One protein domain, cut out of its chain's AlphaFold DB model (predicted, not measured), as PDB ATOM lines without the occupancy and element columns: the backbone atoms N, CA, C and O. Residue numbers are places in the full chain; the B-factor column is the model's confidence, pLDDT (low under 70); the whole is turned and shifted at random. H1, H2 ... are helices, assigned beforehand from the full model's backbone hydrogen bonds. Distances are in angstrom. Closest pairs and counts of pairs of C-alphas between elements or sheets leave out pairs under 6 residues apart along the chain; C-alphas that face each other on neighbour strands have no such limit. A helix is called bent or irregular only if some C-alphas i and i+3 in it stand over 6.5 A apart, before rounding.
ATOM      1  N   GLY A   3     144.356 113.338 145.734       56.19
ATOM      2  CA  GLY A   3     143.035 113.966 145.561       56.19
ATOM      3  C   GLY A   3     142.929 114.947 144.384       56.19
ATOM      4  O   GLY A   3     141.908 114.986 143.716       56.19
ATOM      5  N   LEU A   4     144.010 115.657 144.032       56.28
ATOM      6  CA  LEU A   4     144.002 116.588 142.888       56.28
ATOM      7  C   LEU A   4     143.817 115.883 141.532       56.28
ATOM      8  O   LEU A   4     143.408 116.513 140.560       56.28
ATOM      9  N   ASN A   5     144.159 114.594 141.445       61.66
ATOM     10  CA  ASN A   5     144.056 113.834 140.201       61.66
ATOM     11  C   ASN A   5     142.659 113.215 140.041       61.66
ATOM     12  O   ASN A   5     142.129 113.180 138.933       61.66
ATOM     13  N   GLU A   6     142.046 112.781 141.147       64.94
ATOM     14  CA  GLU A   6     140.664 112.282 141.170       64.94
ATOM     15  C   GLU A   6     139.659 113.395 140.842       64.94
ATOM     16  O   GLU A   6     138.785 113.189 139.995       64.94
ATOM     17  N   ASP A   7     139.855 114.597 141.394       66.81
ATOM     18  CA  ASP A   7     139.006 115.764 141.119       66.81
ATOM     19  C   ASP A   7     139.007 116.124 139.622       66.81
ATOM     20  O   ASP A   7     137.955 116.300 139.005       66.81
ATOM     21  N   GLY A   8     140.186 116.128 138.988       72.00
ATOM     22  CA  GLY A   8     140.308 116.404 137.554       72.00
ATOM     23  C   GLY A   8     139.737 115.301 136.653       72.00
ATOM     24  O   GLY A   8     139.333 115.577 135.524       72.00
ATOM     25  N   VAL A   9     139.707 114.041 137.102       75.38
ATOM     26  CA  VAL A   9     139.043 112.944 136.371       75.38
ATOM     27  C   VAL A   9     137.524 113.085 136.458       75.38
ATOM     28  O   VAL A   9     136.856 112.925 135.434       75.38
ATOM     29  N   SER A  10     136.994 113.416 137.640       79.00
ATOM     30  CA  SER A  10     135.558 113.631 137.850       79.00
ATOM     31  C   SER A  10     135.039 114.792 137.002       79.00
ATOM     32  O   SER A  10     134.071 114.628 136.262       79.00
ATOM     33  N   GLU A  11     135.741 115.927 137.004       81.94
ATOM     34  CA  GLU A  11     135.370 117.102 136.206       81.94
ATOM     35  C   GLU A  11     135.345 116.788 134.700       81.94
ATOM     36  O   GLU A  11     134.398 117.135 133.992       81.94
ATOM     37  N   ARG A  12     136.345 116.052 134.191       85.88
ATOM     38  CA  ARG A  12     136.350 115.617 132.784       85.88
ATOM     39  C   ARG A  12     135.174 114.696 132.466       85.88
ATOM     40  O   ARG A  12     134.573 114.839 131.403       85.88
ATOM     41  N   ALA A  13     134.843 113.761 133.355       90.31
ATOM     42  CA  ALA A  13     133.715 112.854 133.160       90.31
ATOM     43  C   ALA A  13     132.381 113.614 133.092       90.31
ATOM     44  O   ALA A  13     131.563 113.337 132.212       90.31
ATOM     45  N   GLU A  14     132.190 114.613 133.954       92.75
ATOM     46  CA  GLU A  14     131.011 115.483 133.935       92.75
ATOM     47  C   GLU A  14     130.920 116.299 132.639       92.75
ATOM     48  O   GLU A  14     129.861 116.339 132.010       92.75
ATOM     49  N   LEU A  15     132.030 116.882 132.173       91.50
ATOM     50  CA  LEU A  15     132.069 117.605 130.897       91.50
ATOM     51  C   LEU A  15     131.726 116.697 129.707       91.50
ATOM     52  O   LEU A  15     130.952 117.090 128.831       91.50
ATOM     53  N   HIS A  16     132.255 115.472 129.682       92.44
ATOM     54  CA  HIS A  16     131.914 114.489 128.653       92.44
ATOM     55  C   HIS A  16     130.436 114.096 128.700       92.44
ATOM     56  O   HIS A  16     129.796 114.003 127.651       92.44
ATOM     57  N   PHE A  17     129.875 113.912 129.897       93.62
ATOM     58  CA  PHE A  17     128.456 113.621 130.067       93.62
ATOM     59  C   PHE A  17     127.573 114.762 129.549       93.62
ATOM     60  O   PHE A  17     126.651 114.517 128.772       93.62
ATOM     61  N   LEU A  18     127.874 116.013 129.909       95.12
ATOM     62  CA  LEU A  18     127.121 117.180 129.439       95.12
ATOM     63  C   LEU A  18     127.212 117.356 127.918       95.12
ATOM     64  O   LEU A  18     126.209 117.688 127.277       95.12
ATOM     65  N   ALA A  19     128.384 117.099 127.329       92.19
ATOM     66  CA  ALA A  19     128.564 117.126 125.882       92.19
ATOM     67  C   ALA A  19     127.690 116.072 125.182       92.19
ATOM     68  O   ALA A  19     126.987 116.405 124.225       92.19
ATOM     69  N   ALA A  20     127.682 114.835 125.694       95.56
ATOM     70  CA  ALA A  20     126.868 113.745 125.162       95.56
ATOM     71  C   ALA A  20     125.363 114.019 125.311       95.56
ATOM     72  O   ALA A  20     124.609 113.859 124.355       95.56
ATOM     73  N   LEU A  21     124.929 114.502 126.479       97.62
ATOM     74  CA  LEU A  21     123.531 114.851 126.730       97.62
ATOM     75  C   LEU A  21     123.040 115.944 125.773       97.62
ATOM     76  O   LEU A  21     121.948 115.845 125.216       97.62
ATOM     77  N   THR A  22     123.851 116.981 125.571       95.62
ATOM     78  CA  THR A  22     123.506 118.086 124.670       95.62
ATOM     79  C   THR A  22     123.417 117.611 123.220       95.62
ATOM     80  O   THR A  22     122.545 118.052 122.476       95.62
ATOM     81  N   GLU A  23     124.290 116.689 122.813       94.88
ATOM     82  CA  GLU A  23     124.266 116.098 121.477       94.88
ATOM     83  C   GLU A  23     123.013 115.248 121.235       94.88
ATOM     84  O   GLU A  23     122.347 115.433 120.217       94.88
ATOM     85  N   GLU A  24     122.638 114.382 122.180       98.12
ATOM     86  CA  GLU A  24     121.395 113.603 122.090       98.12
ATOM     87  C   GLU A  24     120.154 114.500 122.058       98.12
ATOM     88  O   GLU A  24     119.249 114.296 121.250       98.12
ATOM     89  N   LEU A  25     120.126 115.553 122.878       98.19
ATOM     90  CA  LEU A  25     119.040 116.528 122.845       98.19
ATOM     91  C   LEU A  25     118.933 117.197 121.467       98.19
ATOM     92  O   LEU A  25     117.842 117.280 120.903       98.19
ATOM     93  N   MET A  26     120.054 117.658 120.905       97.00
ATOM     94  CA  MET A  26     120.077 118.288 119.582       97.00
ATOM     95  C   MET A  26     119.647 117.321 118.470       97.00
ATOM     96  O   MET A  26     118.874 117.722 117.596       97.00
ATOM     97  N   ARG A  27     120.065 116.047 118.533       97.62
ATOM     98  CA  ARG A  27     119.594 114.990 117.621       97.62
ATOM     99  C   ARG A  27     118.080 114.834 117.679       97.62
ATOM    100  O   ARG A  27     117.423 114.940 116.645       97.62
ATOM    101  N   HIS A  28     117.515 114.664 118.870       98.56
ATOM    102  CA  HIS A  28     116.074 114.472 119.016       98.56
ATOM    103  C   HIS A  28     115.258 115.705 118.617       98.56
ATOM    104  O   HIS A  28     114.179 115.563 118.045       98.56
ATOM    105  N   LEU A  29     115.768 116.918 118.845       98.38
ATOM    106  CA  LEU A  29     115.137 118.140 118.335       98.38
ATOM    107  C   LEU A  29     115.125 118.182 116.799       98.38
ATOM    108  O   LEU A  29     114.167 118.696 116.217       98.38
ATOM    109  N   MET A  30     116.154 117.628 116.149       98.00
ATOM    110  CA  MET A  30     116.185 117.473 114.694       98.00
ATOM    111  C   MET A  30     115.168 116.452 114.201       98.00
ATOM    112  O   MET A  30     114.391 116.737 113.294       98.00
ATOM    113  N   GLU A  31     115.167 115.267 114.808       98.19
ATOM    114  CA  GLU A  31     114.279 114.158 114.451       98.19
ATOM    115  C   GLU A  31     112.805 114.521 114.654       98.19
ATOM    116  O   GLU A  31     111.960 114.179 113.829       98.19
ATOM    117  N   ALA A  32     112.500 115.277 115.711       98.38
ATOM    118  CA  ALA A  32     111.168 115.810 115.978       98.38
ATOM    119  C   ALA A  32     110.766 116.967 115.038       98.38
ATOM    120  O   ALA A  32     109.643 117.463 115.127       98.38
ATOM    121  N   GLY A  33     111.667 117.429 114.164       97.94
ATOM    122  CA  GLY A  33     111.426 118.535 113.233       97.94
ATOM    123  C   GLY A  33     111.357 119.917 113.889       97.94
ATOM    124  O   GLY A  33     110.922 120.872 113.249       97.94
ATOM    125  N   VAL A  34     111.775 120.043 115.154       98.56
ATOM    126  CA  VAL A  34     111.778 121.315 115.898       98.56
ATOM    127  C   VAL A  34     112.910 122.215 115.414       98.56
ATOM    128  O   VAL A  34     112.726 123.423 115.264       98.56
ATOM    129  N   LEU A  35     114.079 121.626 115.157       98.38
ATOM    130  CA  LEU A  35     115.240 122.317 114.609       98.38
ATOM    131  C   LEU A  35     115.679 121.650 113.310       98.38
ATOM    132  O   LEU A  35     115.809 120.439 113.214       98.38
ATOM    133  N   SER A  36     115.963 122.455 112.298       98.06
ATOM    134  CA  SER A  36     116.653 121.996 111.099       98.06
ATOM    135  C   SER A  36     118.155 121.845 111.352       98.06
ATOM    136  O   SER A  36     118.730 122.500 112.223       98.06
ATOM    137  N   ARG A  37     118.823 121.060 110.501       97.19
ATOM    138  CA  ARG A  37     120.288 120.932 110.477       97.19
ATOM    139  C   ARG A  37     121.008 122.291 110.449       97.19
ATOM    140  O   ARG A  37     121.976 122.494 111.171       97.19
ATOM    141  N   THR A  38     120.497 123.260 109.683       98.00
ATOM    142  CA  THR A  38     121.049 124.627 109.620       98.00
ATOM    143  C   THR A  38     120.921 125.375 110.951       98.00
ATOM    144  O   THR A  38     121.828 126.112 111.340       98.00
ATOM    145  N   GLN A  39     119.810 125.190 111.670       98.31
ATOM    146  CA  GLN A  39     119.620 125.792 112.992       98.31
ATOM    147  C   GLN A  39     120.556 125.159 114.029       98.31
ATOM    148  O   GLN A  39     121.140 125.889 114.824       98.31
ATOM    149  N   LEU A  40     120.780 123.843 113.973       97.88
ATOM    150  CA  LEU A  40     121.766 123.165 114.826       97.88
ATOM    151  C   LEU A  40     123.193 123.646 114.552       97.88
ATOM    152  O   LEU A  40     123.911 123.997 115.485       97.88
ATOM    153  N   GLN A  41     123.574 123.783 113.279       97.69
ATOM    154  CA  GLN A  41     124.871 124.362 112.921       97.69
ATOM    155  C   GLN A  41     125.021 125.801 113.441       97.69
ATOM    156  O   GLN A  41     126.102 126.197 113.878       97.69
ATOM    157  N   SER A  42     123.941 126.586 113.424       97.88
ATOM    158  CA  SER A  42     123.948 127.952 113.960       97.88
ATOM    159  C   SER A  42     124.158 127.974 115.478       97.88
ATOM    160  O   SER A  42     124.865 128.847 115.977       97.88
ATOM    161  N   ILE A  43     123.600 127.000 116.209       96.38
ATOM    162  CA  ILE A  43     123.831 126.835 117.652       96.38
ATOM    163  C   ILE A  43     125.305 126.519 117.924       96.38
ATOM    164  O   ILE A  43     125.914 127.212 118.737       96.38
ATOM    165  N   GLU A  44     125.898 125.542 117.227       95.69
ATOM    166  CA  GLU A  44     127.326 125.209 117.381       95.69
ATOM    167  C   GLU A  44     128.232 126.403 117.099       95.69
ATOM    168  O   GLU A  44     129.118 126.708 117.894       95.69
ATOM    169  N   ASN A  45     127.984 127.121 116.000       96.69
ATOM    170  CA  ASN A  45     128.770 128.301 115.647       96.69
ATOM    171  C   ASN A  45     128.694 129.370 116.747       96.69
ATOM    172  O   ASN A  45     129.719 129.915 117.146       96.69
ATOM    173  N   ALA A  46     127.496 129.633 117.279       96.88
ATOM    174  CA  ALA A  46     127.304 130.615 118.341       96.88
ATOM    175  C   ALA A  46     127.950 130.187 119.670       96.88
ATOM    176  O   ALA A  46     128.421 131.032 120.429       96.88
ATOM    177  N   VAL A  47     127.955 128.889 119.991       95.06
ATOM    178  CA  VAL A  47     128.666 128.365 121.168       95.06
ATOM    179  C   VAL A  47     130.172 128.531 120.980       95.06
ATOM    180  O   VAL A  47     130.815 129.120 121.845       95.06
ATOM    181  N   ALA A  48     130.707 128.096 119.838       95.06
ATOM    182  CA  ALA A  48     132.120 128.209 119.499       95.06
ATOM    183  C   ALA A  48     132.627 129.658 119.565       95.06
ATOM    184  O   ALA A  48     133.669 129.907 120.168       95.06
ATOM    185  N   GLU A  49     131.862 130.618 119.036       96.94
ATOM    186  CA  GLU A  49     132.181 132.049 119.111       96.94
ATOM    187  C   GLU A  49     132.300 132.547 120.561       96.94
ATOM    188  O   GLU A  49     133.221 133.295 120.886       96.94
ATOM    189  N   ARG A  50     131.411 132.105 121.463       96.25
ATOM    190  CA  ARG A  50     131.425 132.529 122.875       96.25
ATOM    191  C   ARG A  50     132.519 131.867 123.701       96.25
ATOM    192  O   ARG A  50     133.023 132.483 124.636       96.25
ATOM    193  N   THR A  51     132.840 130.610 123.410       93.69
ATOM    194  CA  THR A  51     133.789 129.826 124.213       93.69
ATOM    195  C   THR A  51     135.195 129.789 123.616       93.69
ATOM    196  O   THR A  51     136.083 129.197 124.222       93.69
ATOM    197  N   GLY A  52     135.409 130.378 122.434       92.81
ATOM    198  CA  GLY A  52     136.671 130.284 121.691       92.81
ATOM    199  C   GLY A  52     136.951 128.877 121.144       92.81
ATOM    200  O   GLY A  52     138.108 128.522 120.927       92.81
TER     201      GLY A  52
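What this domain is: This is residues 3 to 52 of the 58 residues of an uncharacterized protein of Sphingomonas zeae (UniProt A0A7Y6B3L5). A long, straight helix, H1, and a shorter one, H2, meet near one end through a tight turn and spread from there as an open V with unequal arms. Beyond the joint the arms have no close neighbour: residues 3 to 25 of H1 stick out, and so do residues 44 to 52, of which 44 to 51 belong to H2. The printed part has 50 residues with two named helices, H1 then H2, and no named strand; its class is all helix. It is only just loose, close to extended, with a radius of gyration of the C-alphas of 14.4 A, and flat, spanning 45 by 24 by 8 A.

Where its parts are: H1, the longest helix, holds residues 3 to 31 and measures 42.4 A from C-alpha 3 at (143.035, 113.966, 145.561) to C-alpha 31 at (114.279, 114.158, 114.451). H2 holds residues 37 to 51 and measures 21.2 A, ending with C-alpha 51 at (133.789, 129.826, 124.213). Neither helix is bent.

How they stand to each other: H1 and H2 only just touch, with 3 pairs of C-alphas within 8 A. The closest C-alphas of the two are those of Met 30 and Arg 37, 6.8 A apart. H1 touches H2 with residues 26 to 30 alone, and H2 touches H1 with residues 37 to 40 alone. Their lines stand at a shallow tilt of 28 degrees, opposite ways, and their centres are 17.5 A apart. The two form a helical hairpin. In H2 every O i to N i+4 pair is within hydrogen-bond range; in H1 24 of 25 are.

The domain as a whole: The two C-alphas farthest apart are those of Gly 3 and Gly 33, at 45.4 A. The printed part has no cut, and the link from H1 to H2, 5 residues, is tight. The mean pLDDT of the printed part is 91.0; residues 3 to 7 are under 70.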